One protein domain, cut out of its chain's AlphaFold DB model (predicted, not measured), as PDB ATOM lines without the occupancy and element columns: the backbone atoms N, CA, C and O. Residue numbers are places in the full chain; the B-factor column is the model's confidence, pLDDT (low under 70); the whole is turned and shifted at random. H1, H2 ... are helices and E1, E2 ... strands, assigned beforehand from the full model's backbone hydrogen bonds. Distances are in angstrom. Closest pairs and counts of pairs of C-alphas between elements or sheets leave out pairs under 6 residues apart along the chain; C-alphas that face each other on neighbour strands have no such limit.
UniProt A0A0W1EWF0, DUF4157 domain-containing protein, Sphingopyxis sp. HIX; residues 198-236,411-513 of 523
ATOM      1  N   THR A 198      81.455 116.671  89.727       95.62
ATOM      2  CA  THR A 198      81.155 117.689  88.705       95.62
ATOM      3  C   THR A 198      82.433 118.353  88.203       95.62
ATOM      4  O   THR A 198      83.302 118.695  89.003       95.62
ATOM      5  N   LEU A 199      82.537 118.568  86.889       94.44
ATOM      6  CA  LEU A 199      83.674 119.274  86.297       94.44
ATOM      7  C   LEU A 199      83.629 120.771  86.631       94.44
ATOM      8  O   LEU A 199      82.601 121.420  86.418       94.44
ATOM      9  N   THR A 200      84.754 121.327  87.081       94.12
ATOM     10  CA  THR A 200      84.954 122.783  87.156       94.12
ATOM     11  C   THR A 200      85.261 123.366  85.773       94.12
ATOM     12  O   THR A 200      85.649 122.642  84.855       94.12
ATOM     13  N   ASP A 201      85.166 124.688  85.610       91.38
ATOM     14  CA  ASP A 201      85.540 125.358  84.351       91.38
ATOM     15  C   ASP A 201      87.023 125.153  83.987       91.38
ATOM     16  O   ASP A 201      87.375 125.053  82.810       91.38
ATOM     17  N   GLY A 202      87.890 124.985  84.995       92.62
ATOM     18  CA  GLY A 202      89.285 124.590  84.802       92.62
ATOM     19  C   GLY A 202      89.430 123.157  84.281       92.62
ATOM     20  O   GLY A 202      90.261 122.904  83.409       92.62
ATOM     21  N   ASP A 203      88.603 122.225  84.758       95.12
ATOM     22  CA  ASP A 203      88.586 120.843  84.263       95.12
ATOM     23  C   ASP A 203      88.038 120.770  82.840       95.12
ATOM     24  O   ASP A 203      88.578 120.055  82.003       95.12
ATOM     25  N   ILE A 204      87.011 121.561  82.537       94.50
ATOM     26  CA  ILE A 204      86.435 121.672  81.196       94.50
ATOM     27  C   ILE A 204      87.492 122.164  80.204       94.50
ATOM     28  O   ILE A 204      87.699 121.526  79.173       94.50
ATOM     29  N   ALA A 205      88.231 123.230  80.533       93.38
ATOM     30  CA  ALA A 205      89.298 123.743  79.675       93.38
ATOM     31  C   ALA A 205      90.411 122.703  79.417       93.38
ATOM     32  O   ALA A 205      90.838 122.527  78.271       93.38
ATOM     33  N   LYS A 206      90.847 121.971  80.455       93.94
ATOM     34  CA  LYS A 206      91.844 120.887  80.334       93.94
ATOM     35  C   LYS A 206      91.311 119.711  79.508       93.94
ATOM     36  O   LYS A 206      92.005 119.217  78.621       93.94
ATOM     37  N   ALA A 207      90.073 119.288  79.760       94.50
ATOM     38  CA  ALA A 207      89.428 118.179  79.066       94.50
ATOM     39  C   ALA A 207      89.188 118.488  77.580       94.50
ATOM     40  O   ALA A 207      89.422 117.616  76.743       94.50
ATOM     41  N   GLU A 208      88.800 119.716  77.219       94.06
ATOM     42  CA  GLU A 208      88.718 120.142  75.813       94.06
ATOM     43  C   GLU A 208      90.095 120.114  75.135       94.06
ATOM     44  O   GLU A 208      90.238 119.553  74.048       94.06
ATOM     45  N   ALA A 209      91.124 120.669  75.787       90.88
ATOM     46  CA  ALA A 209      92.479 120.711  75.240       90.88
ATOM     47  C   ALA A 209      93.086 119.309  75.034       90.88
ATOM     48  O   ALA A 209      93.748 119.069  74.026       90.88
ATOM     49  N   ALA A 210      92.844 118.377  75.962       88.69
ATOM     50  CA  ALA A 210      93.416 117.030  75.924       88.69
ATOM     51  C   ALA A 210      92.606 116.012  75.102       88.69
ATOM     52  O   ALA A 210      93.182 115.044  74.603       88.69
ATOM     53  N   SER A 211      91.290 116.203  74.946       90.44
ATOM     54  CA  SER A 211      90.447 115.342  74.097       90.44
ATOM     55  C   SER A 211      90.323 115.831  72.651       90.44
ATOM     56  O   SER A 211      89.925 115.061  71.777       90.44
ATOM     57  N   GLY A 212      90.585 117.119  72.397       86.38
ATOM     58  CA  GLY A 212      90.259 117.784  71.132       86.38
ATOM     59  C   GLY A 212      88.752 117.951  70.884       86.38
ATOM     60  O   GLY A 212      88.355 118.472  69.841       86.38
ATOM     61  N   ALA A 213      87.896 117.513  71.815       84.69
ATOM     62  CA  ALA A 213      86.459 117.731  71.763       84.69
ATOM     63  C   ALA A 213      86.092 119.107  72.340       84.69
ATOM     64  O   ALA A 213      86.858 119.722  73.079       84.69
ATOM     65  N   LYS A 214      84.887 119.577  72.017       83.31
ATOM     66  CA  LYS A 214      84.275 120.745  72.656       83.31
ATOM     67  C   LYS A 214      83.120 120.325  73.552       83.31
ATOM     68  O   LYS A 214      82.443 119.333  73.276       83.31
ATOM     69  N   SER A 215      82.907 121.100  74.608       80.44
ATOM     70  CA  SER A 215      81.747 120.997  75.486       80.44
ATOM     71  C   SER A 215      80.448 121.074  74.675       80.44
ATOM     72  O   SER A 215      80.388 121.825  73.695       80.44
ATOM     73  N   PRO A 216      79.381 120.359  75.077       75.69
ATOM     74  CA  PRO A 216      78.059 120.554  74.495       75.69
ATOM     75  C   PRO A 216      77.635 122.029  74.562       75.69
ATOM     76  O   PRO A 216      77.633 122.637  75.630       75.69
ATOM     77  N   THR A 217      77.247 122.612  73.424       66.38
ATOM     78  CA  THR A 217      76.841 124.030  73.329       66.38
ATOM     79  C   THR A 217      75.514 124.335  74.027       66.38
ATOM     80  O   THR A 217      75.216 125.492  74.316       66.38
ATOM     81  N   ARG A 218      74.718 123.304  74.327       70.06
ATOM     82  CA  ARG A 218      73.593 123.365  75.265       70.06
ATOM     83  C   ARG A 218      74.052 122.785  76.599       70.06
ATOM     84  O   ARG A 218      74.469 121.631  76.637       70.06
ATOM     85  N   ILE A 219      73.872 123.543  77.680       66.38
ATOM     86  CA  ILE A 219      74.048 123.041  79.047       66.38
ATOM     87  C   ILE A 219      73.067 121.882  79.271       66.38
ATOM     88  O   ILE A 219      71.850 122.076  79.278       66.38
ATOM     89  N   THR A 220      73.603 120.677  79.434       70.44
ATOM     90  CA  THR A 220      72.877 119.496  79.905       70.44
ATOM     91  C   THR A 220      73.001 119.379  81.427       70.44
ATOM     92  O   THR A 220      74.032 119.764  81.985       70.44
ATOM     93  N   PRO A 221      71.983 118.843  82.129       82.69
ATOM     94  CA  PRO A 221      72.142 118.409  83.513       82.69
ATOM     95  C   PRO A 221      73.262 117.371  83.648       82.69
ATOM     96  O   PRO A 221      73.550 116.636  82.700       82.69
ATOM     97  N   ALA A 222      73.862 117.286  84.837       87.00
ATOM     98  CA  ALA A 222      74.848 116.259  85.146       87.00
ATOM     99  C   ALA A 222      74.246 114.850  85.023       87.00
ATOM    100  O   ALA A 222      73.157 114.577  85.536       87.00
ATOM    101  N   ILE A 223      74.970 113.946  84.363       89.94
ATOM    102  CA  ILE A 223      74.590 112.536  84.253       89.94
ATOM    103  C   ILE A 223      75.064 111.831  85.529       89.94
ATOM    104  O   ILE A 223      76.148 111.251  85.591       89.94
ATOM    105  N   ASN A 224      74.255 111.924  86.584       88.12
ATOM    106  CA  ASN A 224      74.525 111.249  87.852       88.12
ATOM    107  C   ASN A 224      74.628 109.730  87.629       88.12
ATOM    108  O   ASN A 224      73.757 109.130  87.000       88.12
ATOM    109  N   GLY A 225      75.699 109.112  88.134       90.75
ATOM    110  CA  GLY A 225      76.004 107.701  87.866       90.75
ATOM    111  C   GLY A 225      76.601 107.425  86.478       90.75
ATOM    112  O   GLY A 225      76.587 106.274  86.039       90.75
ATOM    113  N   ALA A 226      77.119 108.444  85.776       95.12
ATOM    114  CA  ALA A 226      77.834 108.253  84.515       95.12
ATOM    115  C   ALA A 226      78.959 107.215  84.663       95.12
ATOM    116  O   ALA A 226      79.846 107.378  85.496       95.12
ATOM    117  N   THR A 227      78.935 106.171  83.837       95.25
ATOM    118  CA  THR A 227      79.898 105.060  83.856       95.25
ATOM    119  C   THR A 227      80.608 104.953  82.505       95.25
ATOM    120  O   THR A 227      79.966 104.999  81.454       95.25
ATOM    121  N   PHE A 228      81.928 104.778  82.524       96.38
ATOM    122  CA  PHE A 228      82.776 104.553  81.354       96.38
ATOM    123  C   PHE A 228      83.344 103.132  81.409       96.38
ATOM    124  O   PHE A 228      84.256 102.844  82.184       96.38
ATOM    125  N   VAL A 229      82.763 102.230  80.620       95.00
ATOM    126  CA  VAL A 229      83.101 100.803  80.617       95.00
ATOM    127  C   VAL A 229      84.206 100.541  79.596       95.00
ATOM    128  O   VAL A 229      84.034 100.804  78.405       95.00
ATOM    129  N   LEU A 230      85.335 100.010  80.056       95.38
ATOM    130  CA  LEU A 230      86.415  99.518  79.206       95.38
ATOM    131  C   LEU A 230      86.126  98.079  78.760       95.38
ATOM    132  O   LEU A 230      85.789  97.237  79.594       95.38
ATOM    133  N   HIS A 231      86.313  97.823  77.469       92.06
ATOM    134  CA  HIS A 231      86.276  96.516  76.802       92.06
ATOM    135  C   HIS A 231      87.601  96.315  76.048       92.06
ATOM    136  O   HIS A 231      88.336  97.281  75.811       92.06
ATOM    137  N   ASP A 232      87.911  95.090  75.631       89.31
ATOM    138  CA  ASP A 232      88.899  94.858  74.569       89.31
ATOM    139  C   ASP A 232      88.333  93.928  73.496       89.31
ATOM    140  O   ASP A 232      87.581  93.001  73.796       89.31
ATOM    141  N   THR A 233      88.714  94.162  72.237       82.38
ATOM    142  CA  THR A 233      88.033  93.575  71.070       82.38
ATOM    143  C   THR A 233      88.206  92.060  70.911       82.38
ATOM    144  O   THR A 233      87.721  91.490  69.927       82.38
ATOM    145  N   ALA A 234      88.962  91.404  71.804       76.62
ATOM    146  CA  ALA A 234      89.340  89.987  71.786       76.62
ATOM    147  C   ALA A 234      90.011  89.492  70.481       76.62
ATOM    148  O   ALA A 234      90.258  88.297  70.301       76.62
ATOM    149  N   SER A 235      90.277  90.395  69.534       72.50
ATOM    150  CA  SER A 235      90.564  90.089  68.136       72.50
ATOM    151  C   SER A 235      91.037  91.326  67.367       72.50
ATOM    152  O   SER A 235      90.607  92.452  67.630       72.50
ATOM    153  N   LEU A 236      91.890  91.108  66.358       69.94
ATOM    154  CA  LEU A 236      92.389  92.167  65.479       69.94
ATOM    155  C   LEU A 236      91.263  92.784  64.631       69.94
ATOM    156  O   LEU A 236      90.823  92.204  63.635       69.94
ATOM    157  N   ASP A 411      94.913  92.201  70.197       78.00
ATOM    158  CA  ASP A 411      95.108  90.985  69.420       78.00
ATOM    159  C   ASP A 411      94.246  89.820  69.951       78.00
ATOM    160  O   ASP A 411      93.803  89.785  71.106       78.00
ATOM    161  N   ALA A 412      94.038  88.817  69.095       71.50
ATOM    162  CA  ALA A 412      93.509  87.536  69.543       71.50
ATOM    163  C   ALA A 412      94.566  86.824  70.403       71.50
ATOM    164  O   ALA A 412      95.699  86.631  69.964       71.50
ATOM    165  N   GLY A 413      94.182  86.412  71.609       67.44
ATOM    166  CA  GLY A 413      95.063  85.775  72.585       67.44
ATOM    167  C   GLY A 413      94.288  84.802  73.464       67.44
ATOM    168  O   GLY A 413      93.268  84.255  73.042       67.44
ATOM    169  N   SER A 414      94.756  84.574  74.687       65.25
ATOM    170  CA  SER A 414      93.959  83.843  75.669       65.25
ATOM    171  C   SER A 414      92.901  84.735  76.299       65.25
ATOM    172  O   SER A 414      93.213  85.649  77.054       65.25
ATOM    173  N   ASP A 415      91.645  84.391  76.025       69.38
ATOM    174  CA  ASP A 415      90.475  84.862  76.767       69.38
ATOM    175  C   ASP A 415      90.425  84.193  78.158       69.38
ATOM    176  O   ASP A 415      91.446  83.734  78.669       69.38
ATOM    177  N   CYS A 416      89.234  84.082  78.755       66.94
ATOM    178  CA  CYS A 416      88.962  83.808  80.173       66.94
ATOM    179  C   CYS A 416      89.377  82.392  80.651       66.94
ATOM    180  O   CYS A 416      88.545  81.563  81.009       66.94
ATOM    181  N   LEU A 417      90.675  82.082  80.579       61.72
ATOM    182  CA  LEU A 417      91.281  80.754  80.728       61.72
ATOM    183  C   LEU A 417      90.568  79.656  79.912       61.72
ATOM    184  O   LEU A 417      90.350  78.537  80.372       61.72
ATOM    185  N   THR A 418      90.226  80.002  78.664       54.00
ATOM    186  CA  THR A 418      89.843  79.091  77.567       54.00
ATOM    187  C   THR A 418      88.943  77.915  77.982       54.00
ATOM    188  O   THR A 418      89.388  76.773  77.905       54.00
ATOM    189  N   LYS A 419      87.692  78.198  78.399       53.53
ATOM    190  CA  LYS A 419      86.588  77.251  78.726       53.53
ATOM    191  C   LYS A 419      87.052  75.807  78.980       53.53
ATOM    192  O   LYS A 419      87.240  75.078  78.012       53.53
ATOM    193  N   ALA A 420      87.138  75.376  80.242       47.62
ATOM    194  CA  ALA A 420      87.809  74.148  80.723       47.62
ATOM    195  C   ALA A 420      87.679  72.845  79.887       47.62
ATOM    196  O   ALA A 420      88.562  71.989  79.941       47.62
ATOM    197  N   THR A 421      86.627  72.683  79.079       49.50
ATOM    198  CA  THR A 421      86.476  71.610  78.076       49.50
ATOM    199  C   THR A 421      87.445  71.698  76.882       49.50
ATOM    200  O   THR A 421      87.564  70.737  76.124       49.50
ATOM    201  N   LYS A 422      88.147  72.822  76.685       53.12
ATOM    202  CA  LYS A 422      89.058  73.090  75.564       53.12
ATOM    203  C   LYS A 422      90.453  73.458  76.073       53.12
ATOM    204  O   LYS A 422      90.792  74.634  76.142       53.12
ATOM    205  N   LYS A 423      91.285  72.444  76.344       57.16
ATOM    206  CA  LYS A 423      92.719  72.581  76.679       57.16
ATOM    207  C   LYS A 423      93.517  73.243  75.538       57.16
ATOM    208  O   LYS A 423      94.190  72.565  74.767       57.16
ATOM    209  N   ARG A 424      93.412  74.565  75.403       64.56
ATOM    210  CA  ARG A 424      94.243  75.392  74.521       64.56
ATOM    211  C   ARG A 424      95.477  75.873  75.298       64.56
ATOM    212  O   ARG A 424      95.370  76.073  76.506       64.56
ATOM    213  N   PRO A 425      96.637  76.052  74.643       70.19
ATOM    214  CA  PRO A 425      97.775  76.705  75.278       70.19
ATOM    215  C   PRO A 425      97.426  78.159  75.616       70.19
ATOM    216  O   PRO A 425      96.597  78.773  74.938       70.19
ATOM    217  N   LEU A 426      98.083  78.711  76.638       78.38
ATOM    218  CA  LEU A 426      98.012  80.144  76.903       78.38
ATOM    219  C   LEU A 426      98.779  80.904  75.813       78.38
ATOM    220  O   LEU A 426      99.910  80.547  75.487       78.38
ATOM    221  N   VAL A 427      98.146  81.926  75.240       79.56
ATOM    222  CA  VAL A 427      98.696  82.763  74.166       79.56
ATOM    223  C   VAL A 427      98.989  84.148  74.744       79.56
ATOM    224  O   VAL A 427      98.031  84.845  75.093       79.56
ATOM    225  N   PRO A 428     100.270  84.553  74.854       82.31
ATOM    226  CA  PRO A 428     100.648  85.887  75.309       82.31
ATOM    227  C   PRO A 428     100.051  87.003  74.452       82.31
ATOM    228  O   PRO A 428      99.995  86.895  73.225       82.31
ATOM    229  N   LEU A 429      99.638  88.085  75.106       83.56
ATOM    230  CA  LEU A 429      99.163  89.314  74.483       83.56
ATOM    231  C   LEU A 429     100.287  90.354  74.424       83.56
ATOM    232  O   LEU A 429     101.134  90.440  75.313       83.56
ATOM    233  N   ALA A 430     100.270  91.188  73.386       82.81
ATOM    234  CA  ALA A 430     101.109  92.377  73.349       82.81
ATOM    235  C   ALA A 430     100.585  93.420  74.360       82.81
ATOM    236  O   ALA A 430      99.371  93.646  74.416       82.81
ATOM    237  N   PRO A 431     101.455  94.101  75.130       86.38
ATOM    238  CA  PRO A 431     101.017  95.167  76.024       86.38
ATOM    239  C   PRO A 431     100.394  96.323  75.231       86.38
ATOM    240  O   PRO A 431     100.835  96.641  74.123       86.38
ATOM    241  N   TYR A 432      99.379  96.967  75.812       89.75
ATOM    242  CA  TYR A 432      98.720  98.126  75.205       89.75
ATOM    243  C   TYR A 432      99.708  99.264  74.945       89.75
ATOM    244  O   TYR A 432     100.544  99.591  75.792       89.75
ATOM    245  N   SER A 433      99.593  99.889  73.777       86.25
ATOM    246  CA  SER A 433     100.480 100.976  73.372       86.25
ATOM    247  C   SER A 433     100.165 102.284  74.106       86.25
ATOM    248  O   SER A 433      99.048 102.528  74.571       86.25
ATOM    249  N   THR A 434     101.145 103.188  74.152       85.19
ATOM    250  CA  THR A 434     100.949 104.560  74.647       85.19
ATOM    251  C   THR A 434      99.839 105.294  73.882       85.19
ATOM    252  O   THR A 434      99.119 106.091  74.484       85.19
ATOM    253  N   ASP A 435      99.669 105.008  72.587       85.75
ATOM    254  CA  ASP A 435      98.589 105.560  71.760       85.75
ATOM    255  C   ASP A 435      97.220 105.071  72.244       85.75
ATOM    256  O   ASP A 435      96.299 105.875  72.368       85.75
ATOM    257  N   GLN A 436      97.091 103.788  72.606       92.44
ATOM    258  CA  GLN A 436      95.846 103.235  73.148       92.44
ATOM    259  C   GLN A 436      95.475 103.879  74.484       92.44
ATOM    260  O   GLN A 436      94.347 104.345  74.635       92.44
ATOM    261  N   TYR A 437      96.417 103.992  75.427       94.69
ATOM    262  CA  TYR A 437      96.160 104.678  76.698       94.69
ATOM    263  C   TYR A 437      95.790 106.159  76.498       94.69
ATOM    264  O   TYR A 437      94.844 106.644  77.123       94.69
ATOM    265  N   ARG A 438      96.474 106.876  75.592       92.00
ATOM    266  CA  ARG A 438      96.130 108.265  75.226       92.00
ATOM    267  C   ARG A 438      94.765 108.364  74.544       92.00
ATOM    268  O   ARG A 438      94.026 109.305  74.818       92.00
ATOM    269  N   GLY A 439      94.409 107.398  73.702       93.88
ATOM    270  CA  GLY A 439      93.116 107.325  73.029       93.88
ATOM    271  C   GLY A 439      91.965 107.094  74.008       93.88
ATOM    272  O   GLY A 439      90.980 107.828  73.975       93.88
ATOM    273  N   VAL A 440      92.120 106.144  74.935       97.44
ATOM    274  CA  VAL A 440      91.164 105.896  76.029       97.44
ATOM    275  C   VAL A 440      91.017 107.133  76.918       97.44
ATOM    276  O   VAL A 440      89.895 107.548  77.186       97.44
ATOM    277  N   MET A 441      92.122 107.780  77.304       97.44
ATOM    278  CA  MET A 441      92.115 109.033  78.072       97.44
ATOM    279  C   MET A 441      91.382 110.171  77.336       97.44
ATOM    280  O   MET A 441      90.541 110.846  77.929       97.44
ATOM    281  N   ALA A 442      91.651 110.382  76.044       95.81
ATOM    282  CA  ALA A 442      91.000 111.423  75.246       95.81
ATOM    283  C   ALA A 442      89.485 111.185  75.107       95.81
ATOM    284  O   ALA A 442      88.690 112.117  75.248       95.81
ATOM    285  N   VAL A 443      89.068 109.935  74.888       96.88
ATOM    286  CA  VAL A 443      87.649 109.560  74.822       96.88
ATOM    287  C   VAL A 443      86.976 109.653  76.197       96.88
ATOM    288  O   VAL A 443      85.851 110.143  76.283       96.88
ATOM    289  N   TYR A 444      87.659 109.272  77.279       98.12
ATOM    290  CA  TYR A 444      87.169 109.449  78.649       98.12
ATOM    291  C   TYR A 444      86.904 110.925  78.975       98.12
ATOM    292  O   TYR A 444      85.845 111.268  79.497       98.12
ATOM    293  N   LEU A 445      87.820 111.821  78.599       97.31
ATOM    294  CA  LEU A 445      87.647 113.261  78.798       97.31
ATOM    295  C   LEU A 445      86.529 113.843  77.912       97.31
ATOM    296  O   LEU A 445      85.770 114.689  78.384       97.31
ATOM    297  N   ARG A 446      86.324 113.334  76.684       95.62
ATOM    298  CA  ARG A 446      85.121 113.648  75.880       95.62
ATOM    299  C   ARG A 446      83.839 113.208  76.592       95.62
ATOM    300  O   ARG A 446      82.875 113.972  76.631       95.62
ATOM    301  N   ALA A 447      83.819 112.003  77.160       95.62
ATOM    302  CA  ALA A 447      82.679 111.506  77.923       95.62
ATOM    303  C   ALA A 447      82.413 112.389  79.158       95.62
ATOM    304  O   ALA A 447      81.271 112.783  79.387       95.62
ATOM    305  N   ALA A 448      83.452 112.802  79.888       96.62
ATOM    306  CA  ALA A 448      83.319 113.712  81.025       96.62
ATOM    307  C   ALA A 448      82.699 115.070  80.637       96.62
ATOM    308  O   ALA A 448      81.776 115.544  81.301       96.62
ATOM    309  N   LEU A 449      83.123 115.663  79.512       94.94
ATOM    310  CA  LEU A 449      82.530 116.900  78.980       94.94
ATOM    311  C   LEU A 449      81.025 116.763  78.677       94.94
ATOM    312  O   LEU A 449      80.276 117.721  78.872       94.94
ATOM    313  N   GLN A 450      80.574 115.586  78.225       93.06
ATOM    314  CA  GLN A 450      79.157 115.307  77.950       93.06
ATOM    315  C   GLN A 450      78.352 115.006  79.222       93.06
ATOM    316  O   GLN A 450      77.221 115.470  79.356       93.06
ATOM    317  N   ALA A 451      78.939 114.264  80.163       94.12
ATOM    318  CA  ALA A 451      78.314 113.910  81.434       94.12
ATOM    319  C   ALA A 451      78.276 115.070  82.444       94.12
ATOM    320  O   ALA A 451      77.511 115.005  83.406       94.12
ATOM    321  N   ARG A 452      79.105 116.110  82.248       94.50
ATOM    322  CA  ARG A 452      79.370 117.225  83.187       94.50
ATOM    323  C   ARG A 452      79.954 116.798  84.544       94.50
ATOM    324  O   ARG A 452      80.149 117.637  85.419       94.50
ATOM    325  N   VAL A 453      80.300 115.520  84.680       96.12
ATOM    326  CA  VAL A 453      81.005 114.891  85.803       96.12
ATOM    327  C   VAL A 453      82.143 114.038  85.247       96.12
ATOM    328  O   VAL A 453      82.074 113.618  84.093       96.12
ATOM    329  N   PHE A 454      83.151 113.717  86.054       97.81
ATOM    330  CA  PHE A 454      84.068 112.612  85.757       97.81
ATOM    331  C   PHE A 454      83.298 111.275  85.833       97.81
ATOM    332  O   PHE A 454      82.811 110.937  86.914       97.81
ATOM    333  N   PRO A 455      83.151 110.497  84.742       97.94
ATOM    334  CA  PRO A 455      82.464 109.208  84.801       97.94
ATOM    335  C   PRO A 455      83.251 108.186  85.633       97.94
ATOM    336  O   PRO A 455      84.481 108.239  85.670       97.94
ATOM    337  N   GLU A 456      82.560 107.226  86.246       98.12
ATOM    338  CA  GLU A 456      83.167 106.058  86.895       98.12
ATOM    339  C   GLU A 456      83.801 105.144  85.832       98.12
ATOM    340  O   GLU A 456      83.092 104.512  85.049       98.12
ATOM    341  N   ILE A 457      85.131 105.050  85.795       98.31
ATOM    342  CA  ILE A 457      85.839 104.054  84.983       98.31
ATOM    343  C   ILE A 457      85.663 102.669  85.614       98.31
ATOM    344  O   ILE A 457      86.107 102.423  86.737       98.31
ATOM    345  N   THR A 458      85.080 101.747  84.854       95.75
ATOM    346  CA  THR A 458      84.957 100.323  85.190       95.75
ATOM    347  C   THR A 458      85.393  99.469  84.002       95.75
ATOM    348  O   THR A 458      85.508  99.952  82.879       95.75
ATOM    349  N   THR A 459      85.611  98.181  84.227       93.88
ATOM    350  CA  THR A 459      85.767  97.175  83.170       93.88
ATOM    351  C   THR A 459      84.435  96.490  82.861       93.88
ATOM    352  O   THR A 459      83.506  96.511  83.679       93.88
ATOM    353  N   HIS A 460      84.359  95.842  81.700       88.88
ATOM    354  CA  HIS A 460      83.307  94.886  81.361       88.88
ATOM    355  C   HIS A 460      83.350  93.660  82.287       88.88
ATOM    356  O   HIS A 460      82.317  93.293  82.843       88.88
ATOM    357  N   PHE A 461      84.542  93.119  82.579       88.00
ATOM    358  CA  PHE A 461      84.746  92.036  83.557       88.00
ATOM    359  C   PHE A 461      84.105  92.329  84.929       88.00
ATOM    360  O   PHE A 461      83.483  91.450  85.518       88.00
ATOM    361  N   GLN A 462      84.182  93.572  85.420       88.44
ATOM    362  CA  GLN A 462      83.546  93.989  86.675       88.44
ATOM    363  C   GLN A 462      82.024  94.160  86.570       88.44
ATOM    364  O   GLN A 462      81.320  93.878  87.541       88.44
ATOM    365  N   ARG A 463      81.502  94.661  85.439       86.62
ATOM    366  CA  ARG A 463      80.056  94.908  85.260       86.62
ATOM    367  C   ARG A 463      79.268  93.634  84.965       86.62
ATOM    368  O   ARG A 463      78.171  93.490  85.492       86.62
ATOM    369  N   ASP A 464      79.846  92.705  84.210       79.25
ATOM    370  CA  ASP A 464      79.171  91.501  83.708       79.25
ATOM    371  C   ASP A 464      79.653  90.208  84.403       79.25
ATOM    372  O   ASP A 464      79.365  89.091  83.974       79.25
ATOM    373  N   LYS A 465      80.315  90.359  85.558       74.19
ATOM    374  CA  LYS A 465      80.721  89.292  86.493       74.19
ATOM    375  C   LYS A 465      79.603  88.294  86.851       74.19
ATOM    376  O   LYS A 465      79.899  87.156  87.207       74.19
ATOM    377  N   THR A 466      78.335  88.708  86.805       66.06
ATOM    378  CA  THR A 466      77.162  87.847  87.046       66.06
ATOM    379  C   THR A 466      76.716  87.052  85.817       66.06
ATOM    380  O   THR A 466      76.069  86.020  85.982       66.06
ATOM    381  N   ALA A 467      77.076  87.486  84.604       59.38
ATOM    382  CA  ALA A 467      76.585  86.922  83.347       59.38
ATOM    383  C   ALA A 467      77.400  85.715  82.834       59.38
ATOM    384  O   ALA A 467      76.861  84.886  82.097       59.38
ATOM    385  N   GLY A 468      78.670  85.563  83.242       61.19
ATOM    386  CA  GLY A 468      79.468  84.359  82.964       61.19
ATOM    387  C   GLY A 468      80.939  84.617  82.624       61.19
ATOM    388  O   GLY A 468      81.612  85.388  83.303       61.19
ATOM    389  N   ASP A 469      81.437  83.936  81.583       61.78
ATOM    390  CA  ASP A 469      82.833  83.973  81.103       61.78
ATOM    391  C   ASP A 469      83.203  85.336  80.456       61.78
ATOM    392  O   ASP A 469      83.476  85.401  79.256       61.78
ATOM    393  N   HIS A 470      83.212  86.421  81.235       71.38
ATOM    394  CA  HIS A 470      83.704  87.748  80.837       71.38
ATOM    395  C   HIS A 470      85.082  88.003  81.464       71.38
ATOM    396  O   HIS A 470      85.359  87.530  82.567       71.38
ATOM    397  N   CYS A 471      85.972  88.707  80.760       77.81
ATOM    398  CA  CYS A 471      87.364  88.885  81.200       77.81
ATOM    399  C   CYS A 471      88.102  90.048  80.522       77.81
ATOM    400  O   CYS A 471      89.328  90.083  80.510       77.81
ATOM    401  N   ASP A 472      87.388  90.996  79.936       84.94
ATOM    402  CA  ASP A 472      87.968  92.129  79.228       84.94
ATOM    403  C   ASP A 472      87.811  93.450  80.022       84.94
ATOM    404  O   ASP A 472      86.882  93.599  80.829       84.94
ATOM    405  N   PRO A 473      88.750  94.405  79.869       89.75
ATOM    406  CA  PRO A 473      89.950  94.334  79.041       89.75
ATOM    407  C   PRO A 473      91.049  93.473  79.692       89.75
ATOM    408  O   PRO A 473      91.409  93.648  80.861       89.75
ATOM    409  N   ARG A 474      91.608  92.547  78.913       90.31
ATOM    410  CA  ARG A 474      92.659  91.609  79.327       90.31
ATOM    411  C   ARG A 474      93.985  92.361  79.430       90.31
ATOM    412  O   ARG A 474      94.362  93.034  78.475       90.31
ATOM    413  N   CYS A 475      94.711  92.246  80.544       90.50
ATOM    414  CA  CYS A 475      96.045  92.840  80.752       90.50
ATOM    415  C   CYS A 475      96.125  94.388  80.709       90.50
ATOM    416  O   CYS A 475      97.187  94.948  80.425       90.50
ATOM    417  N   PHE A 476      95.023  95.113  80.938       93.75
ATOM    418  CA  PHE A 476      95.014  96.584  80.888       93.75
ATOM    419  C   PHE A 476      95.370  97.202  82.247       93.75
ATOM    420  O   PHE A 476      94.765  96.865  83.257       93.75
ATOM    421  N   ASN A 477      96.317  98.141  82.299       94.44
ATOM    422  CA  ASN A 477      96.743  98.755  83.559       94.44
ATOM    423  C   ASN A 477      95.921 100.025  83.859       94.44
ATOM    424  O   ASN A 477      96.186 101.098  83.311       94.44
ATOM    425  N   LEU A 478      94.940  99.921  84.767       95.69
ATOM    426  CA  LEU A 478      94.137 101.069  85.212       95.69
ATOM    427  C   LEU A 478      94.990 102.156  85.882       95.69
ATOM    428  O   LEU A 478      94.688 103.335  85.724       95.69
ATOM    429  N   GLY A 479      96.080 101.791  86.563       93.12
ATOM    430  CA  GLY A 479      97.012 102.742  87.176       93.12
ATOM    431  C   GLY A 479      97.701 103.647  86.149       93.12
ATOM    432  O   GLY A 479      97.810 104.851  86.371       93.12
ATOM    433  N   VAL A 480      98.083 103.109  84.984       93.88
ATOM    434  CA  VAL A 480      98.633 103.905  83.866       93.88
ATOM    435  C   VAL A 480      97.585 104.875  83.315       93.88
ATOM    436  O   VAL A 480      97.898 106.043  83.078       93.88
ATOM    437  N   LEU A 481      96.334 104.431  83.151       96.62
ATOM    438  CA  LEU A 481      95.245 105.302  82.702       96.62
ATOM    439  C   LEU A 481      94.943 106.410  83.727       96.62
ATOM    440  O   LEU A 481      94.844 107.577  83.348       96.62
ATOM    441  N   TYR A 482      94.844 106.072  85.014       96.56
ATOM    442  CA  TYR A 482      94.583 107.040  86.082       96.56
ATOM    443  C   TYR A 482      95.725 108.051  86.212       96.56
ATOM    444  O   TYR A 482      95.452 109.246  86.243       96.56
ATOM    445  N   ALA A 483      96.990 107.619  86.159       91.00
ATOM    446  CA  ALA A 483      98.139 108.524  86.164       91.00
ATOM    447  C   ALA A 483      98.152 109.477  84.951       91.00
ATOM    448  O   ALA A 483      98.506 110.649  85.089       91.00
ATOM    449  N   LEU A 484      97.744 109.021  83.760       92.38
ATOM    450  CA  LEU A 484      97.625 109.890  82.583       92.38
ATOM    451  C   LEU A 484      96.539 110.958  82.761       92.38
ATOM    452  O   LEU A 484      96.808 112.133  82.517       92.38
ATOM    453  N   ILE A 485      95.346 110.575  83.231       95.44
ATOM    454  CA  ILE A 485      94.264 111.535  83.492       95.44
ATOM    455  C   ILE A 485      94.677 112.493  84.626       95.44
ATOM    456  O   ILE A 485      94.552 113.702  84.466       95.44
ATOM    457  N   GLN A 486      95.261 111.991  85.717       93.81
ATOM    458  CA  GLN A 486      95.766 112.782  86.848       93.81
ATOM    459  C   GLN A 486      96.749 113.869  86.400       93.81
ATOM    460  O   GLN A 486      96.593 115.028  86.784       93.81
ATOM    461  N   ASN A 487      97.722 113.517  85.555       89.06
ATOM    462  CA  ASN A 487      98.721 114.460  85.047       89.06
ATOM    463  C   ASN A 487      98.123 115.510  84.095       89.06
ATOM    464  O   ASN A 487      98.565 116.655  84.107       89.06
ATOM    465  N   ILE A 488      97.112 115.154  83.295       90.56
ATOM    466  CA  ILE A 488      96.400 116.101  82.419       90.56
ATOM    467  C   ILE A 488      95.481 117.036  83.215       90.56
ATOM    468  O   ILE A 488      95.394 118.226  82.913       90.56
ATOM    469  N   MET A 489      94.800 116.515  84.236       92.12
ATOM    470  CA  MET A 489      93.878 117.301  85.053       92.12
ATOM    471  C   MET A 489      94.590 118.099  86.156       92.12
ATOM    472  O   MET A 489      94.021 119.059  86.672       92.12
ATOM    473  N   GLY A 490      95.834 117.760  86.505       88.56
ATOM    474  CA  GLY A 490      96.566 118.382  87.614       88.56
ATOM    475  C   GLY A 490      95.967 118.029  88.979       88.56
ATOM    476  O   GLY A 490      95.838 118.898  89.836       88.56
ATOM    477  N   HIS A 491      95.529 116.779  89.148       91.81
ATOM    478  CA  HIS A 491      94.947 116.269  90.396       91.81
ATOM    479  C   HIS A 491      96.023 115.694  91.343       91.81
ATOM    480  O   HIS A 491      97.122 115.376  90.877       91.81
ATOM    481  N   PRO A 492      95.727 115.508  92.649       89.50
ATOM    482  CA  PRO A 492      96.668 114.937  93.614       89.50
ATOM    483  C   PRO A 492      97.217 113.563  93.209       89.50
ATOM    484  O   PRO A 492      96.545 112.780  92.529       89.50
ATOM    485  N   VAL A 493      98.442 113.252  93.637       85.56
ATOM    486  CA  VAL A 493      99.150 112.033  93.218       85.56
ATOM    487  C   VAL A 493      98.463 110.778  93.763       85.56
ATOM    488  O   VAL A 493      98.195 110.660  94.956       85.56
ATOM    489  N   GLY A 494      98.183 109.829  92.867       86.44
ATOM    490  CA  GLY A 494      97.424 108.612  93.155       86.44
ATOM    491  C   GLY A 494      95.908 108.757  92.982       86.44
ATOM    492  O   GLY A 494      95.185 107.819  93.309       86.44
ATOM    493  N   SER A 495      95.406 109.901  92.497       93.44
ATOM    494  CA  SER A 495      93.963 110.087  92.273       93.44
ATOM    495  C   SER A 495      93.416 109.083  91.257       93.44
ATOM    496  O   SER A 495      93.985 108.892  90.180       93.44
ATOM    497  N   SER A 496      92.283 108.467  91.590       96.81
ATOM    498  CA  SER A 496      91.589 107.494  90.747       96.81
ATOM    499  C   SER A 496      90.341 108.096  90.100       96.81
ATOM    500  O   SER A 496      89.893 109.190  90.446       96.81
ATOM    501  N   TYR A 497      89.788 107.386  89.117       98.00
ATOM    502  CA  TYR A 497      88.678 107.863  88.284       98.00
ATOM    503  C   TYR A 497      87.553 106.829  88.175       98.00
ATOM    504  O   TYR A 497      86.804 106.819  87.205       98.00
ATOM    505  N   GLY A 498      87.451 105.910  89.135       97.19
ATOM    506  CA  GLY A 498      86.553 104.762  89.054       97.19
ATOM    507  C   GLY A 498      86.909 103.675  90.060       97.19
ATOM    508  O   GLY A 498      87.249 103.980  91.203       97.19
ATOM    509  N   ILE A 499      86.818 102.413  89.644       95.62
ATOM    510  CA  ILE A 499      87.089 101.256  90.506       95.62
ATOM    511  C   ILE A 499      88.563 101.187  90.944       95.62
ATOM    512  O   ILE A 499      89.479 101.442  90.165       95.62
ATOM    513  N   ALA A 500      88.821 100.787  92.191       94.06
ATOM    514  CA  ALA A 500      90.178 100.428  92.605       94.06
ATOM    515  C   ALA A 500      90.591  99.120  91.894       94.06
ATOM    516  O   ALA A 500      89.821  98.157  91.959       94.06
ATOM    517  N   PRO A 501      91.748  99.053  91.208       92.56
ATOM    518  CA  PRO A 501      92.138  97.861  90.463       92.56
ATOM    519  C   PRO A 501      92.420  96.671  91.385       92.56
ATOM    520  O   PRO A 501      93.188  96.771  92.338       92.56
ATOM    521  N   ALA A 502      91.836  95.529  91.043       93.25
ATOM    522  CA  ALA A 502      92.143  94.216  91.587       93.25
ATOM    523  C   ALA A 502      92.422  93.287  90.398       93.25
ATOM    524  O   ALA A 502      91.500  92.901  89.676       93.25
ATOM    525  N   TYR A 503      93.697  92.981  90.163       92.31
ATOM    526  CA  TYR A 503      94.170  92.240  88.993       92.31
ATOM    527  C   TYR A 503      94.180  90.727  89.239       92.31
ATOM    528  O   TYR A 503      94.710  90.274  90.248       92.31
ATOM    529  N   GLY A 504      93.633  89.933  88.314       89.19
ATOM    530  CA  GLY A 504      93.703  88.466  88.377       89.19
ATOM    531  C   GLY A 504      92.620  87.770  87.551       89.19
ATOM    532  O   GLY A 504      91.944  88.406  86.750       89.19
ATOM    533  N   THR A 505      92.433  86.458  87.733       85.88
ATOM    534  CA  THR A 505      91.469  85.657  86.940       85.88
ATOM    535  C   THR A 505      90.241  85.159  87.711       85.88
ATOM    536  O   THR A 505      89.234  84.820  87.098       85.88
ATOM    537  N   GLY A 506      90.304  85.087  89.046       80.00
ATOM    538  CA  GLY A 506      89.193  84.629  89.898       80.00
ATOM    539  C   GLY A 506      88.137  85.706  90.192       80.00
ATOM    540  O   GLY A 506      88.389  86.893  90.020       80.00
ATOM    541  N   ALA A 507      86.982  85.310  90.731       79.12
ATOM    542  CA  ALA A 507      85.814  86.186  90.935       79.12
ATOM    543  C   ALA A 507      85.979  87.339  91.960       79.12
ATOM    544  O   ALA A 507      85.040  88.113  92.156       79.12
ATOM    545  N   ALA A 508      87.125  87.463  92.636       84.19
ATOM    546  CA  ALA A 508      87.453  88.610  93.494       84.19
ATOM    547  C   ALA A 508      88.079  89.791  92.721       84.19
ATOM    548  O   ALA A 508      88.120  90.903  93.237       84.19
ATOM    549  N   HIS A 509      88.556  89.545  91.500       88.75
ATOM    550  CA  HIS A 509      89.248  90.522  90.662       88.75
ATOM    551  C   HIS A 509      88.259  91.308  89.797       88.75
ATOM    552  O   HIS A 509      87.126  90.878  89.577       88.75
ATOM    553  N   ASN A 510      88.703  92.466  89.315       90.19
ATOM    554  CA  ASN A 510      87.918  93.378  88.485       90.19
ATOM    555  C   ASN A 510      88.667  93.849  87.224       90.19
ATOM    556  O   ASN A 510      88.059  94.440  86.336       90.19
ATOM    557  N   VAL A 511      89.954  93.525  87.086       90.81
ATOM    558  CA  VAL A 511      90.699  93.603  85.825       90.81
ATOM    559  C   VAL A 511      91.333  92.244  85.570       90.81
ATOM    560  O   VAL A 511      91.942  91.665  86.473       90.81
ATOM    561  N   TRP A 512      91.196  91.713  84.354       90.38
ATOM    562  CA  TRP A 512      91.704  90.377  84.079       90.38
ATOM    563  C   TRP A 512      93.213  90.400  83.876       90.38
ATOM    564  O   TRP A 512      93.726  91.094  82.994       90.38
ATOM    565  N   TRP A 513      93.917  89.613  84.683       89.81
ATOM    566  CA  TRP A 513      95.363  89.456  84.589       89.81
ATOM    567  C   TRP A 513      95.760  87.996  84.769       89.81
ATOM    568  O   TRP A 513      95.278  87.312  85.671       89.81
TER     569      TRP A 513
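Overview. This is residues 198 to 236 and 411 to 513 of the 523 residues of the protein "DUF4157 domain-containing protein" of Sphingopyxis sp. HIX (UniProt A0A0W1EWF0). Little regular structure: three crossed helices, H1, H2 and H4, cluster toward one end beside a small parallel sheet, E1 and E2, and the loop 411 to 433 reaches the other end. Of 142 printed residues, 55 are in named elements, mostly helix: H1 E1 H2 E2 H3 H4. It is compact, radius of gyration of the C-alphas 16.6 A, spanning 54 by 29 by 28 A.

Arrangement. Start at H1, residues 201 to 211; its Ser 211 C-alpha is 4.1 A from that of Ala 442, their closest, where it touches H2, residues 434 to 451. H4, residues 478 to 489, touches H2 at a steep tilt of 62 degrees, closest C-alphas Tyr 437 and Leu 481, 6.1 A. Between E1, residues 227 to 232, and E2, residues 456 to 459, find N 228 and O 456, 2.8 A apart. In H1, H2 and H4 every O i to N i+4 pair is within hydrogen-bond range; H3, residues 460 to 463, is too short for one.

Along the chain. Find C-alpha 201 at (85.540, 125.358, 84.351); H1 runs 15.2 A, H2 25.4 A, and H4 16.2 A to C-alpha 489 at (93.878, 117.301, 85.053).

Size, cuts and confidence. Residues 237 to 410 are cut out, leaving C-alphas 236 and 411 4.9 A apart. Links H1 to E1 and H3 to H4 are long. Look for pLDDT under 70 at 19 residues, among them 413 to 424.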